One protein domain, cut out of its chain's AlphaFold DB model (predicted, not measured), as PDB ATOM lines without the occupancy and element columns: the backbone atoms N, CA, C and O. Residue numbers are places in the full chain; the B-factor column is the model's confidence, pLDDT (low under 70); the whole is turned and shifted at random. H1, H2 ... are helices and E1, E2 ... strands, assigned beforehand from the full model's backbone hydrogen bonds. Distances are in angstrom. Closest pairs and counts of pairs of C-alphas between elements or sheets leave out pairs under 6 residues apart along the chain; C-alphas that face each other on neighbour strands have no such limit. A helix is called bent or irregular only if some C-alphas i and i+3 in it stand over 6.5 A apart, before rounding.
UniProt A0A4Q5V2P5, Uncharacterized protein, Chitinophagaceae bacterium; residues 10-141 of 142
ATOM      1  N   ASP A  10    -158.771 111.282  77.877       92.94
ATOM      2  CA  ASP A  10    -158.608 112.407  78.815       92.94
ATOM      3  C   ASP A  10    -159.347 113.671  78.378       92.94
ATOM      4  O   ASP A  10    -159.726 114.498  79.204       92.94
ATOM      5  N   VAL A  11    -159.583 113.813  77.072       93.56
ATOM      6  CA  VAL A  11    -160.250 114.974  76.481       93.56
ATOM      7  C   VAL A  11    -161.363 114.513  75.550       93.56
ATOM      8  O   VAL A  11    -161.167 113.635  74.700       93.56
ATOM      9  N   LEU A  12    -162.531 115.134  75.690       93.19
ATOM     10  CA  LEU A  12    -163.648 115.024  74.766       93.19
ATOM     11  C   LEU A  12    -163.960 116.397  74.180       93.19
ATOM     12  O   LEU A  12    -164.325 117.324  74.897       93.19
ATOM     13  N   TYR A  13    -163.855 116.508  72.860       93.94
ATOM     14  CA  TYR A  13    -164.293 117.702  72.156       93.94
ATOM     15  C   TYR A  13    -165.795 117.628  71.889       93.94
ATOM     16  O   TYR A  13    -166.278 116.683  71.262       93.94
ATOM     17  N   LEU A  14    -166.523 118.628  72.369       94.19
ATOM     18  CA  LEU A  14    -167.959 118.773  72.199       94.19
ATOM     19  C   LEU A  14    -168.249 119.839  71.145       94.19
ATOM     20  O   LEU A  14    -167.578 120.864  71.064       94.19
ATOM     21  N   SER A  15    -169.271 119.603  70.330       93.25
ATOM     22  CA  SER A  15    -169.736 120.551  69.320       93.25
ATOM     23  C   SER A  15    -171.257 120.514  69.225       93.25
ATOM     24  O   SER A  15    -171.888 119.573  69.704       93.25
ATOM     25  N   GLY A  16    -171.847 121.536  68.607       93.69
ATOM     26  CA  GLY A  16    -173.290 121.631  68.392       93.69
ATOM     27  C   GLY A  16    -173.960 122.763  69.170       93.69
ATOM     28  O   GLY A  16    -173.327 123.488  69.939       93.69
ATOM     29  N   GLY A  17    -175.263 122.923  68.930       96.12
ATOM     30  CA  GLY A  17    -176.049 124.069  69.389       96.12
ATOM     31  C   GLY A  17    -176.115 124.231  70.902       96.12
ATOM     32  O   GLY A  17    -175.864 125.320  71.408       96.12
ATOM     33  N   ILE A  18    -176.401 123.146  71.625       97.69
ATOM     34  CA  ILE A  18    -176.519 123.194  73.087       97.69
ATOM     35  C   ILE A  18    -175.182 123.514  73.765       97.69
ATOM     36  O   ILE A  18    -175.133 124.305  74.699       97.69
ATOM     37  N   VAL A  19    -174.080 122.971  73.246       97.38
ATOM     38  CA  VAL A  19    -172.728 123.221  73.761       97.38
ATOM     39  C   VAL A  19    -172.352 124.690  73.553       97.38
ATOM     40  O   VAL A  19    -171.833 125.339  74.459       97.38
ATOM     41  N   TRP A  20    -172.693 125.243  72.383       97.94
ATOM     42  CA  TRP A  20    -172.554 126.671  72.108       97.94
ATOM     43  C   TRP A  20    -173.415 127.527  73.049       97.94
ATOM     44  O   TRP A  20    -172.928 128.544  73.542       97.94
ATOM     45  N   ALA A  21    -174.656 127.125  73.339       98.19
ATOM     46  CA  ALA A  21    -175.526 127.833  74.277       98.19
ATOM     47  C   ALA A  21    -174.924 127.886  75.689       98.19
ATOM     48  O   ALA A  21    -174.814 128.970  76.262       98.19
ATOM     49  N   ILE A  22    -174.451 126.743  76.198       98.19
ATOM     50  CA  ILE A  22    -173.805 126.638  77.513       98.19
ATOM     51  C   ILE A  22    -172.566 127.532  77.572       98.19
ATOM     52  O   ILE A  22    -172.481 128.380  78.452       98.19
ATOM     53  N   ALA A  23    -171.650 127.427  76.605       98.12
ATOM     54  CA  ALA A  23    -170.458 128.278  76.571       98.12
ATOM     55  C   ALA A  23    -170.809 129.776  76.525       98.12
ATOM     56  O   ALA A  23    -170.151 130.592  77.160       98.12
ATOM     57  N   SER A  24    -171.860 130.145  75.792       97.62
ATOM     58  CA  SER A  24    -172.256 131.546  75.617       97.62
ATOM     59  C   SER A  24    -172.888 132.158  76.865       97.62
ATOM     60  O   SER A  24    -172.694 133.345  77.108       97.62
ATOM     61  N   MET A  25    -173.670 131.377  77.614       97.69
ATOM     62  CA  MET A  25    -174.447 131.868  78.758       97.69
ATOM     63  C   MET A  25    -173.754 131.614  80.103       97.69
ATOM     64  O   MET A  25    -173.913 132.416  81.016       97.69
ATOM     65  N   MET A  26    -172.970 130.537  80.221       97.50
ATOM     66  CA  MET A  26    -172.256 130.175  81.455       97.50
ATOM     67  C   MET A  26    -170.828 130.726  81.496       97.50
ATOM     68  O   MET A  26    -170.311 130.986  82.578       97.50
ATOM     69  N   HIS A  27    -170.208 130.945  80.330       97.31
ATOM     70  CA  HIS A  27    -168.834 131.450  80.207       97.31
ATOM     71  C   HIS A  27    -168.728 132.683  79.287       97.31
ATOM     72  O   HIS A  27    -167.882 132.712  78.386       97.31
ATOM     73  N   PRO A  28    -169.562 133.728  79.467       96.62
ATOM     74  CA  PRO A  28    -169.587 134.886  78.566       96.62
ATOM     75  C   PRO A  28    -168.250 135.643  78.501       96.62
ATOM     76  O   PRO A  28    -167.920 136.219  77.469       96.62
ATOM     77  N   GLN A  29    -167.446 135.596  79.565       95.81
ATOM     78  CA  GLN A  29    -166.103 136.180  79.636       95.81
ATOM     79  C   GLN A  29    -165.108 135.546  78.656       95.81
ATOM     80  O   GLN A  29    -164.110 136.164  78.303       95.81
ATOM     81  N   GLN A  30    -165.392 134.333  78.181       96.81
ATOM     82  CA  GLN A  30    -164.551 133.599  77.239       96.81
ATOM     83  C   GLN A  30    -164.998 133.803  75.787       96.81
ATOM     84  O   GLN A  30    -164.768 132.949  74.933       96.81
ATOM     85  N   ILE A  31    -165.677 134.914  75.473       95.88
ATOM     86  CA  ILE A  31    -166.232 135.186  74.136       95.88
ATOM     87  C   ILE A  31    -165.174 135.148  73.020       95.88
ATOM     88  O   ILE A  31    -165.485 134.715  71.908       95.88
ATOM     89  N   ASN A  32    -163.932 135.518  73.339       95.69
ATOM     90  CA  ASN A  32    -162.807 135.549  72.404       95.69
ATOM     91  C   ASN A  32    -161.980 134.252  72.400       95.69
ATOM     92  O   ASN A  32    -161.118 134.075  71.540       95.69
ATOM     93  N   ASP A  33    -162.259 133.323  73.318       97.06
ATOM     94  CA  ASP A  33    -161.503 132.080  73.418       97.06
ATOM     95  C   ASP A  33    -161.953 131.096  72.332       97.06
ATOM     96  O   ASP A  33    -163.150 130.883  72.088       97.06
ATOM     97  N   ASN A  34    -160.972 130.457  71.691       95.88
ATOM     98  CA  ASN A  34    -161.204 129.425  70.677       95.88
ATOM     99  C   ASN A  34    -161.662 128.096  71.282       95.88
ATOM    100  O   ASN A  34    -162.355 127.326  70.614       95.88
ATOM    101  N   PHE A  35    -161.269 127.838  72.529       97.38
ATOM    102  CA  PHE A  35    -161.568 126.623  73.272       97.38
ATOM    103  C   PHE A  35    -162.115 127.010  74.640       97.38
ATOM    104  O   PHE A  35    -161.445 127.707  75.394       97.38
ATOM    105  N   VAL A  36    -163.321 126.545  74.946       97.94
ATOM    106  CA  VAL A  36    -163.977 126.761  76.239       97.94
ATOM    107  C   VAL A  36    -164.113 125.409  76.921       97.94
ATOM    108  O   VAL A  36    -164.666 124.481  76.331       97.94
ATOM    109  N   GLU A  37    -163.588 125.271  78.133       97.62
ATOM    110  CA  GLU A  37    -163.828 124.072  78.936       97.62
ATOM    111  C   GLU A  37    -165.227 124.159  79.553       97.62
ATOM    112  O   GLU A  37    -165.600 125.179  80.127       97.62
ATOM    113  N   ILE A  38    -166.015 123.100  79.398       96.94
ATOM    114  CA  ILE A  38    -167.362 122.991  79.954       96.94
ATOM    115  C   ILE A  38    -167.344 121.847  80.952       96.94
ATOM    116  O   ILE A  38    -167.054 120.705  80.609       96.94
ATOM    117  N   THR A  39    -167.669 122.130  82.201       95.44
ATOM    118  CA  THR A  39    -167.729 121.094  83.230       95.44
ATOM    119  C   THR A  39    -169.102 120.426  83.251       95.44
ATOM    120  O   THR A  39    -170.099 120.991  82.797       95.44
ATOM    121  N   GLN A  40    -169.197 119.228  83.834       92.88
ATOM    122  CA  GLN A  40    -170.505 118.612  84.085       92.88
ATOM    123  C   GLN A  40    -171.379 119.498  84.988       92.88
ATOM    124  O   GLN A  40    -172.577 119.623  84.760       92.88
ATOM    125  N   LYS A  41    -170.759 120.200  85.948       95.19
ATOM    126  CA  LYS A  41    -171.442 121.181  86.795       95.19
ATOM    127  C   LYS A  41    -172.048 122.321  85.974       95.19
ATOM    128  O   LYS A  41    -173.164 122.728  86.277       95.19
ATOM    129  N   ASP A  42    -171.358 122.804  84.940       97.50
ATOM    130  CA  ASP A  42    -171.900 123.845  84.058       97.50
ATOM    131  C   ASP A  42    -173.137 123.353  83.307       97.50
ATOM    132  O   ASP A  42    -174.105 124.096  83.183       97.50
ATOM    133  N   ILE A  43    -173.135 122.097  82.846       96.94
ATOM    134  CA  ILE A  43    -174.271 121.494  82.133       96.94
ATOM    135  C   ILE A  43    -175.486 121.381  83.064       96.94
ATOM    136  O   ILE A  43    -176.574 121.843  82.711       96.94
ATOM    137  N   SER A  44    -175.305 120.829  84.268       96.19
ATOM    138  CA  SER A  44    -176.398 120.688  85.235       96.19
ATOM    139  C   SER A  44    -176.893 122.052  85.739       96.19
ATOM    140  O   SER A  44    -178.099 122.277  85.820       96.19
ATOM    141  N   ALA A  45    -175.993 123.007  86.002       97.94
ATOM    142  CA  ALA A  45    -176.366 124.367  86.398       97.94
ATOM    143  C   ALA A  45    -177.110 125.110  85.280       97.94
ATOM    144  O   ALA A  45    -178.093 125.799  85.542       97.94
ATOM    145  N   PHE A  46    -176.684 124.940  84.027       98.38
ATOM    146  CA  PHE A  46    -177.387 125.488  82.874       98.38
ATOM    147  C   PHE A  46    -178.805 124.919  82.765       98.38
ATOM    148  O   PHE A  46    -179.752 125.685  82.605       98.38
ATOM    149  N   ARG A  47    -178.979 123.597  82.909       97.56
ATOM    150  CA  ARG A  47    -180.297 122.939  82.922       97.56
ATOM    151  C   ARG A  47    -181.218 123.539  83.989       97.56
ATOM    152  O   ARG A  47    -182.355 123.894  83.678       97.56
ATOM    153  N   GLU A  48    -180.717 123.685  85.215       97.44
ATOM    154  CA  GLU A  48    -181.446 124.301  86.332       97.44
ATOM    155  C   GLU A  48    -181.830 125.756  86.034       97.44
ATOM    156  O   GLU A  48    -182.976 126.152  86.240       97.44
ATOM    157  N   LEU A  49    -180.906 126.557  85.493       97.94
ATOM    158  CA  LEU A  49    -181.165 127.955  85.139       97.94
ATOM    159  C   LEU A  49    -182.169 128.088  83.992       97.94
ATOM    160  O   LEU A  49    -183.033 128.958  84.046       97.94
ATOM    161  N   VAL A  50    -182.113 127.222  82.977       97.62
ATOM    162  CA  VAL A  50    -183.109 127.216  81.896       97.62
ATOM    163  C   VAL A  50    -184.501 126.898  82.440       97.62
ATOM    164  O   VAL A  50    -185.472 127.494  81.980       97.62
ATOM    165  N   TYR A  51    -184.617 125.990  83.411       97.19
ATOM    166  CA  TYR A  51    -185.904 125.618  83.997       97.19
ATOM    167  C   TYR A  51    -186.436 126.682  84.972       97.19
ATOM    168  O   TYR A  51    -187.579 127.117  84.843       97.19
ATOM    169  N   ASN A  52    -185.598 127.147  85.903       97.44
ATOM    170  CA  ASN A  52    -186.014 127.977  87.038       97.44
ATOM    171  C   ASN A  52    -185.798 129.489  86.843       97.44
ATOM    172  O   ASN A  52    -186.474 130.288  87.485       97.44
ATOM    173  N   ASN A  53    -184.849 129.913  85.998       96.38
ATOM    174  CA  ASN A  53    -184.462 131.324  85.847       96.38
ATOM    175  C   ASN A  53    -184.049 131.689  84.409       96.38
ATOM    176  O   ASN A  53    -182.989 132.272  84.153       96.38
ATOM    177  N   TYR A  54    -184.906 131.363  83.443       96.19
ATOM    178  CA  TYR A  54    -184.613 131.593  82.029       96.19
ATOM    179  C   TYR A  54    -184.350 133.069  81.693       96.19
ATOM    180  O   TYR A  54    -183.459 133.392  80.907       96.19
ATOM    181  N   ASN A  55    -185.085 133.991  82.321       94.69
ATOM    182  CA  ASN A  55    -184.902 135.425  82.097       94.69
ATOM    183  C   ASN A  55    -183.534 135.919  82.582       94.69
ATOM    184  O   ASN A  55    -182.875 136.659  81.857       94.69
ATOM    185  N   GLY A  56    -183.086 135.490  83.768       93.62
ATOM    186  CA  GLY A  56    -181.760 135.848  84.273       93.62
ATOM    187  C   GLY A  56    -180.634 135.271  83.416       93.62
ATOM    188  O   GLY A  56    -179.649 135.954  83.154       93.62
ATOM    189  N   LEU A  57    -180.813 134.047  82.910       94.44
ATOM    190  CA  LEU A  57    -179.847 133.389  82.028       94.44
ATOM    191  C   LEU A  57    -179.709 134.090  80.664       94.44
ATOM    192  O   LEU A  57    -178.618 134.174  80.107       94.44
ATOM    193  N   THR A  58    -180.817 134.588  80.113       95.50
ATOM    194  CA  THR A  58    -180.857 135.193  78.769       95.50
ATOM    195  C   THR A  58    -180.578 136.692  78.750       95.50
ATOM    196  O   THR A  58    -180.288 137.239  77.686       95.50
ATOM    197  N   LYS A  59    -180.646 137.363  79.904       94.50
ATOM    198  CA  LYS A  59    -180.410 138.807  80.043       94.50
ATOM    199  C   LYS A  59    -179.439 139.103  81.196       94.50
ATOM    200  O   LYS A  59    -179.828 139.781  82.148       94.50
ATOM    201  N   PRO A  60    -178.195 138.595  81.149       93.81
ATOM    202  CA  PRO A  60    -177.233 138.848  82.210       93.81
ATOM    203  C   PRO A  60    -176.759 140.306  82.195       93.81
ATOM    204  O   PRO A  60    -176.549 140.896  81.133       93.81
ATOM    205  N   ASP A  61    -176.524 140.871  83.380       92.81
ATOM    206  CA  ASP A  61    -175.773 142.120  83.515       92.81
ATOM    207  C   ASP A  61    -174.271 141.808  83.504       92.81
ATOM    208  O   ASP A  61    -173.713 141.306  84.481       92.81
ATOM    209  N   LEU A  62    -173.624 142.084  82.371       92.69
ATOM    210  CA  LEU A  62    -172.187 141.864  82.172       92.69
ATOM    211  C   LEU A  62    -171.358 143.146  82.325       92.69
ATOM    212  O   LEU A  62    -170.132 143.103  82.225       92.69
ATOM    213  N   SER A  63    -172.000 144.287  82.591       88.44
ATOM    214  CA  SER A  63    -171.339 145.601  82.619       88.44
ATOM    215  C   SER A  63    -170.229 145.704  83.670       88.44
ATOM    216  O   SER A  63    -169.290 146.481  83.511       88.44
ATOM    217  N   LYS A  64    -170.325 144.901  84.736       87.81
ATOM    218  CA  LYS A  64    -169.378 144.882  85.858       87.81
ATOM    219  C   LYS A  64    -168.345 143.758  85.784       87.81
ATOM    220  O   LYS A  64    -167.411 143.765  86.579       87.81
ATOM    221  N   SER A  65    -168.516 142.783  84.891       88.31
ATOM    222  CA  SER A  65    -167.696 141.563  84.855       88.31
ATOM    223  C   SER A  65    -166.725 141.500  83.677       88.31
ATOM    224  O   SER A  65    -165.838 140.648  83.675       88.31
ATOM    225  N   MET A  66    -166.852 142.390  82.689       94.06
ATOM    226  CA  MET A  66    -165.986 142.418  81.507       94.06
ATOM    227  C   MET A  66    -165.925 143.803  80.851       94.06
ATOM    228  O   MET A  66    -166.705 144.699  81.170       94.06
ATOM    229  N   LYS A  67    -164.967 143.986  79.932       94.56
ATOM    230  CA  LYS A  67    -164.822 145.217  79.139       94.56
ATOM    231  C   LYS A  67    -166.073 145.455  78.291       94.56
ATOM    232  O   LYS A  67    -166.701 144.498  77.852       94.56
ATOM    233  N   ALA A  68    -166.394 146.718  78.012       93.94
ATOM    234  CA  ALA A  68    -167.618 147.088  77.294       93.94
ATOM    235  C   ALA A  68    -167.769 146.372  75.936       93.94
ATOM    236  O   ALA A  68    -168.844 145.856  75.635       93.94
ATOM    237  N   ASP A  69    -166.697 146.279  75.147       95.25
ATOM    238  CA  ASP A  69    -166.734 145.603  73.844       95.25
ATOM    239  C   ASP A  69    -166.981 144.093  73.974       95.25
ATOM    240  O   ASP A  69    -167.822 143.540  73.261       95.25
ATOM    241  N   ASP A  70    -166.324 143.442  74.938       96.19
ATOM    242  CA  ASP A  70    -166.518 142.018  75.226       96.19
ATOM    243  C   ASP A  70    -167.929 141.748  75.776       96.19
ATOM    244  O   ASP A  70    -168.580 140.792  75.353       96.19
ATOM    245  N   ALA A  71    -168.452 142.633  76.636       96.38
ATOM    246  CA  ALA A  71    -169.827 142.579  77.138       96.38
ATOM    247  C   ALA A  71    -170.834 142.645  75.991       96.38
ATOM    248  O   ALA A  71    -171.740 141.814  75.895       96.38
ATOM    249  N   ASN A  72    -170.650 143.600  75.079       96.00
ATOM    250  CA  ASN A  72    -171.506 143.768  73.913       96.00
ATOM    251  C   ASN A  72    -171.451 142.539  72.992       96.00
ATOM    252  O   ASN A  72    -172.491 142.072  72.514       96.00
ATOM    253  N   ALA A  73    -170.258 141.982  72.764       96.62
ATOM    254  CA  ALA A  73    -170.079 140.768  71.975       96.62
ATOM    255  C   ALA A  73    -170.754 139.549  72.629       96.62
ATOM    256  O   ALA A  73    -171.460 138.796  71.947       96.62
ATOM    257  N   ALA A  74    -170.602 139.381  73.945       97.44
ATOM    258  CA  ALA A  74    -171.232 138.314  74.711       97.44
ATOM    259  C   ALA A  74    -172.764 138.427  74.682       97.44
ATOM    260  O   ALA A  74    -173.436 137.459  74.326       97.44
ATOM    261  N   ILE A  75    -173.322 139.616  74.936       97.19
ATOM    262  CA  ILE A  75    -174.770 139.876  74.867       97.19
ATOM    263  C   ILE A  75    -175.304 139.578  73.462       97.19
ATOM    264  O   ILE A  75    -176.314 138.890  73.306       97.19
ATOM    265  N   LYS A  76    -174.611 140.030  72.410       97.50
ATOM    266  CA  LYS A  76    -174.991 139.731  71.020       97.50
ATOM    267  C   LYS A  76    -174.987 138.227  70.742       97.50
ATOM    268  O   LYS A  76    -175.880 137.725  70.057       97.50
ATOM    269  N   ASN A  77    -174.000 137.505  71.265       97.44
ATOM    270  CA  ASN A  77    -173.899 136.060  71.113       97.44
ATOM    271  C   ASN A  77    -175.022 135.323  71.871       97.44
ATOM    272  O   ASN A  77    -175.657 134.445  71.287       97.44
ATOM    273  N   ILE A  78    -175.349 135.733  73.101       98.00
ATOM    274  CA  ILE A  78    -176.492 135.215  73.875       98.00
ATOM    275  C   ILE A  78    -177.807 135.467  73.128       98.00
ATOM    276  O   ILE A  78    -178.591 134.541  72.924       98.00
ATOM    277  N   ASN A  79    -178.014 136.679  72.608       98.06
ATOM    278  CA  ASN A  79    -179.193 137.007  71.802       98.06
ATOM    279  C   ASN A  79    -179.306 136.128  70.551       98.06
ATOM    280  O   ASN A  79    -180.405 135.738  70.156       98.06
ATOM    281  N   ARG A  80    -178.175 135.765  69.931       97.88
ATOM    282  CA  ARG A  80    -178.165 134.824  68.804       97.88
ATOM    283  C   ARG A  80    -178.617 133.427  69.237       97.88
ATOM    284  O   ARG A  80    -179.360 132.795  68.490       97.88
ATOM    285  N   VAL A  81    -178.201 132.954  70.414       98.06
ATOM    286  CA  VAL A  81    -178.653 131.665  70.969       98.06
ATOM    287  C   VAL A  81    -180.166 131.683  71.168       98.06
ATOM    288  O   VAL A  81    -180.844 130.809  70.642       98.06
ATOM    289  N   VAL A  82    -180.697 132.707  71.839       97.31
ATOM    290  CA  VAL A  82    -182.136 132.841  72.143       97.31
ATOM    291  C   VAL A  82    -182.983 132.998  70.878       97.31
ATOM    292  O   VAL A  82    -184.100 132.500  70.808       97.31
ATOM    293  N   LYS A  83    -182.446 133.639  69.834       98.00
ATOM    294  CA  LYS A  83    -183.098 133.691  68.517       98.00
ATOM    295  C   LYS A  83    -183.143 132.323  67.824       98.00
ATOM    296  O   LYS A  83    -184.026 132.088  67.006       98.00
ATOM    297  N   THR A  84    -182.167 131.458  68.095       97.88
ATOM    298  CA  THR A  84    -182.029 130.151  67.432       97.88
ATOM    299  C   THR A  84    -182.808 129.058  68.160       97.88
ATOM    300  O   THR A  84    -183.388 128.192  67.513       97.88
ATOM    301  N   TYR A  85    -182.821 129.092  69.494       97.94
ATOM    302  CA  TYR A  85    -183.410 128.061  70.339       97.94
ATOM    303  C   TYR A  85    -184.348 128.695  71.363       97.94
ATOM    304  O   TYR A  85    -183.942 129.568  72.132       97.94
ATOM    305  N   ASP A  86    -185.588 128.212  71.403       97.69
ATOM    306  CA  ASP A  86    -186.515 128.551  72.475       97.69
ATOM    307  C   ASP A  86    -186.126 127.847  73.791       97.69
ATOM    308  O   ASP A  86    -185.248 126.977  73.843       97.69
ATOM    309  N   GLN A  87    -186.781 128.225  74.891       98.12
ATOM    310  CA  GLN A  87    -186.510 127.645  76.210       98.12
ATOM    311  C   GLN A  87    -186.684 126.117  76.222       98.12
ATOM    312  O   GLN A  87    -185.912 125.416  76.877       98.12
ATOM    313  N   LYS A  88    -187.666 125.583  75.481       98.00
ATOM    314  CA  LYS A  88    -187.932 124.139  75.416       98.00
ATOM    315  C   LYS A  88    -186.794 123.389  74.730       98.00
ATOM    316  O   LYS A  88    -186.346 122.374  75.256       98.00
ATOM    317  N   ALA A  89    -186.300 123.895  73.603       98.25
ATOM    318  CA  ALA A  89    -185.166 123.323  72.889       98.25
ATOM    319  C   ALA A  89    -183.887 123.367  73.736       98.25
ATOM    320  O   ALA A  89    -183.148 122.382  73.782       98.25
ATOM    321  N   LEU A  90    -183.650 124.473  74.450       98.50
ATOM    322  CA  LEU A  90    -182.513 124.598  75.365       98.50
ATOM    323  C   LEU A  90    -182.605 123.600  76.523       98.50
ATOM    324  O   LEU A  90    -181.619 122.925  76.816       98.50
ATOM    325  N   LEU A  91    -183.781 123.453  77.138       98.31
ATOM    326  CA  LEU A  91    -183.990 122.512  78.237       98.31
ATOM    327  C   LEU A  91    -183.813 121.062  77.774       98.31
ATOM    328  O   LEU A  91    -183.092 120.297  78.409       98.31
ATOM    329  N   ALA A  92    -184.429 120.694  76.647       98.31
ATOM    330  CA  ALA A  92    -184.315 119.355  76.078       98.31
ATOM    331  C   ALA A  92    -182.862 119.019  75.711       98.31
ATOM    332  O   ALA A  92    -182.372 117.938  76.038       98.31
ATOM    333  N   GLY A  93    -182.153 119.963  75.083       98.06
ATOM    334  CA  GLY A  93    -180.738 119.809  74.764       98.06
ATOM    335  C   GLY A  93    -179.875 119.649  76.014       98.06
ATOM    336  O   GLY A  93    -178.986 118.799  76.026       98.06
ATOM    337  N   ALA A  94    -180.140 120.433  77.064       97.88
ATOM    338  CA  ALA A  94    -179.399 120.367  78.319       97.88
ATOM    339  C   ALA A  94    -179.598 119.019  79.023       97.88
ATOM    340  O   ALA A  94    -178.614 118.398  79.406       97.88
ATOM    341  N   ILE A  95    -180.844 118.534  79.117       97.69
ATOM    342  CA  ILE A  95    -181.162 117.206  79.666       97.69
ATOM    343  C   ILE A  95    -180.417 116.122  78.887       97.69
ATOM    344  O   ILE A  95    -179.729 115.297  79.477       97.69
ATOM    345  N   TRP A  96    -180.521 116.135  77.556       97.56
ATOM    346  CA  TRP A  96    -179.884 115.114  76.731       97.56
ATOM    347  C   TRP A  96    -178.360 115.110  76.879       97.56
ATOM    348  O   TRP A  96    -177.754 114.045  76.986       97.56
ATOM    349  N   LEU A  97    -177.736 116.293  76.895       97.38
ATOM    350  CA  LEU A  97    -176.290 116.409  77.050       97.38
ATOM    351  C   LEU A  97    -175.834 115.936  78.435       97.38
ATOM    352  O   LEU A  97    -174.836 115.225  78.516       97.38
ATOM    353  N   ASP A  98    -176.554 116.295  79.497       95.31
ATOM    354  CA  ASP A  98    -176.247 115.889  80.874       95.31
ATOM    355  C   ASP A  98    -176.247 114.356  81.009       95.31
ATOM    356  O   ASP A  98    -175.257 113.754  81.433       95.31
ATOM    357  N   GLU A  99    -177.303 113.705  80.509       94.81
ATOM    358  CA  GLU A  99    -177.421 112.241  80.504       94.81
ATOM    359  C   GLU A  99    -176.340 111.571  79.645       94.81
ATOM    360  O   GLU A  99    -175.745 110.562  80.042       94.81
ATOM    361  N   LEU A 100    -176.040 112.132  78.466       93.44
ATOM    362  CA  LEU A 100    -174.973 111.621  77.608       93.44
ATOM    363  C   LEU A 100    -173.624 111.675  78.330       93.44
ATOM    364  O   LEU A 100    -172.894 110.683  78.340       93.44
ATOM    365  N   ILE A 101    -173.279 112.819  78.918       92.56
ATOM    366  CA  ILE A 101    -172.007 112.992  79.620       92.56
ATOM    367  C   ILE A 101    -171.932 112.058  80.829       92.56
ATOM    368  O   ILE A 101    -170.898 111.410  81.006       92.56
ATOM    369  N   GLY A 102    -173.029 111.873  81.570       90.50
ATOM    370  CA  GLY A 102    -173.119 110.882  82.645       90.50
ATOM    371  C   GLY A 102    -172.776 109.457  82.184       90.50
ATOM    372  O   GLY A 102    -172.029 108.744  82.854       90.50
ATOM    373  N   GLN A 103    -173.226 109.052  80.993       88.94
ATOM    374  CA  GLN A 103    -172.917 107.730  80.428       88.94
ATOM    375  C   GLN A 103    -171.506 107.609  79.829       88.94
ATOM    376  O   GLN A 103    -170.959 106.500  79.722       88.94
ATOM    377  N   VAL A 104    -170.919 108.724  79.391       87.62
ATOM    378  CA  VAL A 104    -169.595 108.762  78.755       87.62
ATOM    379  C   VAL A 104    -168.474 108.838  79.788       87.62
ATOM    380  O   VAL A 104    -167.442 108.184  79.612       87.62
ATOM    381  N   ASN A 105    -168.689 109.553  80.891       86.88
ATOM    382  CA  ASN A 105    -167.696 109.768  81.944       86.88
ATOM    383  C   ASN A 105    -167.615 108.629  82.979       86.88
ATOM    384  O   ASN A 105    -166.987 108.782  84.020       86.88
ATOM    385  N   THR A 106    -168.167 107.445  82.686       85.88
ATOM    386  CA  THR A 106    -168.180 106.308  83.628       85.88
ATOM    387  C   THR A 106    -166.801 105.701  83.912       85.88
ATOM    388  O   THR A 106    -166.636 105.045  84.932       85.88
ATOM    389  N   ILE A 107    -165.835 105.827  82.990       86.00
ATOM    390  CA  ILE A 107    -164.483 105.237  83.137       86.00
ATOM    391  C   ILE A 107    -163.452 106.291  83.541       86.00
ATOM    392  O   ILE A 107    -162.596 106.017  84.374       86.00
ATOM    393  N   ASN A 108    -163.529 107.484  82.951       88.31
ATOM    394  CA  ASN A 108    -162.668 108.614  83.283       88.31
ATOM    395  C   ASN A 108    -163.546 109.819  83.666       88.31
ATOM    396  O   ASN A 108    -163.945 110.578  82.775       88.31
ATOM    397  N   PRO A 109    -163.879 109.980  84.960       85.56
ATOM    398  CA  PRO A 109    -164.692 111.096  85.438       85.56
ATOM    399  C   PRO A 109    -163.981 112.454  85.371       85.56
ATOM    400  O   PRO A 109    -164.650 113.479  85.305       85.56
ATOM    401  N   SER A 110    -162.643 112.478  85.367       87.75
ATOM    402  CA  SER A 110    -161.835 113.705  85.276       87.75
ATOM    403  C   SER A 110    -161.566 114.153  83.833       87.75
ATOM    404  O   SER A 110    -160.768 115.062  83.601       87.75
ATOM    405  N   LYS A 111    -162.236 113.532  82.855       92.88
ATOM    406  CA  LYS A 111    -162.147 113.894  81.442       92.88
ATOM    407  C   LYS A 111    -162.549 115.352  81.226       92.88
ATOM    408  O   LYS A 111    -163.642 115.770  81.604       92.88
ATOM    409  N   LYS A 112    -161.701 116.098  80.521       95.06
ATOM    410  CA  LYS A 112    -161.987 117.477  80.118       95.06
ATOM    411  C   LYS A 112    -162.974 117.497  78.961       95.06
ATOM    412  O   LYS A 112    -162.747 116.826  77.950       95.06
ATOM    413  N   LEU A 113    -164.034 118.291  79.076       96.12
ATOM    414  CA  LEU A 113    -164.957 118.534  77.971       96.12
ATOM    415  C   LEU A 113    -164.641 119.902  77.379       96.12
ATOM    416  O   LEU A 113    -164.759 120.921  78.051       96.12
ATOM    417  N   ILE A 114    -164.211 119.927  76.124       97.50
ATOM    418  CA  ILE A 114    -163.744 121.149  75.471       97.50
ATOM    419  C   ILE A 114    -164.677 121.472  74.318       97.50
ATOM    420  O   ILE A 114    -164.897 120.636  73.449       97.50
ATOM    421  N   PHE A 115    -165.182 122.695  74.273       97.56
ATOM    422  CA  PHE A 115    -165.911 123.247  73.143       97.56
ATOM    423  C   PHE A 115    -164.971 124.069  72.252       97.56
ATOM    424  O   PHE A 115    -164.565 125.164  72.649       97.56
ATOM    425  N   PRO A 116    -164.632 123.598  71.037       96.50
ATOM    426  CA  PRO A 116    -163.987 124.428  70.033       96.50
ATOM    427  C   PRO A 116    -165.039 125.301  69.346       96.50
ATOM    428  O   PRO A 116    -165.958 124.787  68.705       96.50
ATOM    429  N   ARG A 117    -164.883 126.626  69.402       93.25
ATOM    430  CA  ARG A 117    -165.858 127.589  68.855       93.25
ATOM    431  C   ARG A 117    -166.158 127.371  67.370       93.25
ATOM    432  O   ARG A 117    -167.292 127.540  66.925       93.25
ATOM    433  N   PHE A 118    -165.150 126.943  66.615       90.31
ATOM    434  CA  PHE A 118    -165.246 126.670  65.181       90.31
ATOM    435  C   PHE A 118    -165.535 125.197  64.850       90.31
ATOM    436  O   PHE A 118    -165.449 124.797  63.695       90.31
ATOM    437  N   ALA A 119    -165.930 124.365  65.820       87.31
ATOM    438  CA  ALA A 119    -166.220 122.953  65.558       87.31
ATOM    439  C   ALA A 119    -167.372 122.733  64.557       87.31
ATOM    440  O   ALA A 119    -167.452 121.673  63.938       87.31
ATOM    441  N   TYR A 120    -168.232 123.735  64.340       83.25
ATOM    442  CA  TYR A 120    -169.334 123.663  63.374       83.25
ATOM    443  C   TYR A 120    -168.872 123.500  61.917       83.25
ATOM    444  O   TYR A 120    -169.648 122.991  61.113       83.25
ATOM    445  N   VAL A 121    -167.635 123.884  61.570       87.94
ATOM    446  CA  VAL A 121    -167.066 123.604  60.234       87.94
ATOM    447  C   VAL A 121    -166.361 122.251  60.162       87.94
ATOM    448  O   VAL A 121    -166.054 121.777  59.072       87.94
ATOM    449  N   GLY A 122    -166.123 121.596  61.303       86.38
ATOM    450  CA  GLY A 122    -165.310 120.382  61.384       86.38
ATOM    451  C   GLY A 122    -165.849 119.227  60.539       86.38
ATOM    452  O   GLY A 122    -165.069 118.519  59.908       86.38
ATOM    453  N   TRP A 123    -167.173 119.063  60.464       85.50
ATOM    454  CA  TRP A 123    -167.786 118.006  59.653       85.50
ATOM    455  C   TRP A 123    -167.642 118.264  58.146       85.50
ATOM    456  O   TRP A 123    -167.397 117.321  57.395       85.50
ATOM    457  N   ILE A 124    -167.722 119.526  57.706       88.94
ATOM    458  CA  ILE A 124    -167.524 119.912  56.298       88.94
ATOM    459  C   ILE A 124    -166.068 119.669  55.912       88.94
ATOM    460  O   ILE A 124    -165.794 118.993  54.923       88.94
ATOM    461  N   SER A 125    -165.132 120.170  56.723       88.69
ATOM    462  CA  SER A 125    -163.700 119.980  56.491       88.69
ATOM    463  C   SER A 125    -163.326 118.500  56.488       88.69
ATOM    464  O   SER A 125    -162.587 118.056  55.615       88.69
ATOM    465  N   GLY A 126    -163.882 117.714  57.416       88.88
ATOM    466  CA  GLY A 126    -163.683 116.267  57.469       88.88
ATOM    467  C   GLY A 126    -164.198 115.557  56.218       88.88
ATOM    468  O   GLY A 126    -163.500 114.708  55.669       88.88
ATOM    469  N   TYR A 127    -165.376 115.944  55.722       90.94
ATOM    470  CA  TYR A 127    -165.923 115.410  54.477       90.94
ATOM    471  C   TYR A 127    -165.044 115.747  53.267       90.94
ATOM    472  O   TYR A 127    -164.734 114.866  52.469       90.94
ATOM    473  N   ILE A 128    -164.600 117.001  53.141       92.75
ATOM    474  CA  ILE A 128    -163.704 117.423  52.056       92.75
ATOM    475  C   ILE A 128    -162.390 116.637  52.117       92.75
ATOM    476  O   ILE A 128    -161.954 116.098  51.104       92.75
ATOM    477  N   MET A 129    -161.793 116.511  53.304       91.62
ATOM    478  CA  MET A 129    -160.535 115.790  53.485       91.62
ATOM    479  C   MET A 129    -160.669 114.302  53.141       91.62
ATOM    480  O   MET A 129    -159.810 113.748  52.461       91.62
ATOM    481  N   ASP A 130    -161.760 113.654  53.555       91.62
ATOM    482  CA  ASP A 130    -162.048 112.262  53.190       91.62
ATOM    483  C   ASP A 130    -162.167 112.089  51.667       91.62
ATOM    484  O   ASP A 130    -161.586 111.167  51.091       91.62
ATOM    485  N   ARG A 131    -162.861 113.014  50.992       90.69
ATOM    486  CA  ARG A 131    -163.007 113.008  49.529       90.69
ATOM    487  C   ARG A 131    -161.664 113.177  48.822       90.69
ATOM    488  O   ARG A 131    -161.380 112.420  47.897       90.69
ATOM    489  N   ILE A 132    -160.840 114.118  49.281       91.56
ATOM    490  CA  ILE A 132    -159.493 114.359  48.755       91.56
ATOM    491  C   ILE A 132    -158.614 113.116  48.949       91.56
ATOM    492  O   ILE A 132    -158.029 112.612  47.992       91.56
ATOM    493  N   ASN A 133    -158.577 112.556  50.159       89.44
ATOM    494  CA  ASN A 133    -157.776 111.370  50.468       89.44
ATOM    495  C   ASN A 133    -158.160 110.165  49.601       89.44
ATOM    496  O   ASN A 133    -157.285 109.442  49.122       89.44
ATOM    497  N   LYS A 134    -159.457 109.956  49.350       88.19
ATOM    498  CA  LYS A 134    -159.941 108.898  48.450       88.19
ATOM    499  C   LYS A 134    -159.511 109.114  46.998       88.19
ATOM    500  O   LYS A 134    -159.150 108.146  46.337       88.19
ATOM    501  N   GLN A 135    -159.500 110.356  46.509       83.31
ATOM    502  CA  GLN A 135    -158.992 110.664  45.167       83.31
ATOM    503  C   GLN A 135    -157.491 110.374  45.051       83.31
ATOM    504  O   GLN A 135    -157.084 109.665  44.136       83.31
ATOM    505  N   TYR A 136    -156.677 110.843  46.001       76.12
ATOM    506  CA  TYR A 136    -155.231 110.596  45.987       76.12
ATOM    507  C   TYR A 136    -154.880 109.109  46.122       76.12
ATOM    508  O   TYR A 136    -154.039 108.601  45.385       76.12
ATOM    509  N   THR A 137    -155.541 108.382  47.024       78.44
ATOM    510  CA  THR A 137    -155.289 106.941  47.207       78.44
ATOM    511  C   THR A 137    -155.813 106.084  46.057       78.44
ATOM    512  O   THR A 137    -155.251 105.023  45.802       78.44
ATOM    513  N   GLY A 138    -156.856 106.526  45.348       71.94
ATOM    514  CA  GLY A 138    -157.318 105.882  44.118       71.94
ATOM    515  C   GLY A 138    -156.359 106.095  42.945       71.94
ATOM    516  O   GLY A 138    -156.110 105.162  42.193       71.94
ATOM    517  N   LEU A 139    -155.772 107.291  42.828       62.59
ATOM    518  CA  LEU A 139    -154.762 107.607  41.810       62.59
ATOM    519  C   LEU A 139    -153.432 106.879  42.048       62.59
ATOM    520  O   LEU A 139    -152.786 106.498  41.087       62.59
ATOM    521  N   ALA A 140    -153.041 106.656  43.305       60.91
ATOM    522  CA  ALA A 140    -151.806 105.945  43.656       60.91
ATOM    523  C   ALA A 140    -151.890 104.408  43.514       60.91
ATOM    524  O   ALA A 140    -150.899 103.722  43.751       60.91
ATOM    525  N   LYS A 141    -153.073 103.858  43.207       54.88
ATOM    526  CA  LYS A 141    -153.308 102.413  43.020       54.88
ATOM    527  C   LYS A 141    -153.446 101.994  41.551       54.88
ATOM    528  O   LYS A 141    -153.579 100.797  41.302       54.88
TER     529      LYS A 141
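What this domain is: This is residues 10 to 141 of the 142 residues of an uncharacterized protein of Chitinophagaceae bacterium (UniProt A0A4Q5V2P5). A compact body of five helices and a small sheet sends out one long helical arm, H6, which sticks out with residues 123 to 139. In the body H1 is the core: the sheet lies on one side, H2 and H5 run side by side and cross it, and H4 packs slanting on it. The printed part has 132 residues with six named helices and three named strands, E1 H1 E2 H2 H3 H4 H5 E3 H6, mostly helix; the sheet, order E1 E3 E2, is mixed. The whole is loose, with a radius of gyration of the C-alphas of 17.6 A, spanning 61 by 37 by 26 A.

How they stand to each other: Start at E1, residues 11 to 13, parallel to E3, residues 112 to 116; N 12 and O 112, 2.8 A apart, are within hydrogen-bond range. E2, residues 35 to 37, is E3's antiparallel neighbour, with N 115 and O 36 at 2.8 A. H1, residues 17 to 26, is on the sheet, over E3 and E2, at a height of 10.2 A. H2, residues 40 to 52, touches H1 with residues 42 to 46 alone, about perpendicular at 86 degrees, closest at C-alphas 22 and 46, 6.5 A. H3, residues 54 to 58, only just touches H4, residues 68 to 84, with 3 pairs of C-alphas within 8 A, closest 58 and 78, 6.6 A. H4 touches H1 with residues 74 to 81 alone, closest C-alphas 24 and 78, 5.9 A. H5, residues 87 to 104, touches H2 at a shallow tilt of 26 degrees, opposite ways, closest C-alphas 47 and 94, 5.3 A. H6, residues 119 to 139, touches no helix. Every O i to N i+4 pair is within hydrogen-bond range in H1 to H5, and 15 of 17 in H6.

Where its parts are: Find C-alpha 11 at (-160.250, 114.974, 76.481), where E1 begins. H2 measures 18.4 A, H4 24.3 A and H5 25.5 A. From C-alpha 119 at (-166.220, 122.953, 65.558) H6 runs 30.5 A to C-alpha 139 at (-154.762, 107.607, 41.810); it is only just irregular, C-alphas 120 and 123 being 6.9 A apart.

The domain as a whole: The C-alphas of Lys 64 and Lys 141, the two farthest apart, are 62.4 A apart. The printed part has no cut, and no link is long. Look at residues 139 to 141 for pLDDT under 70.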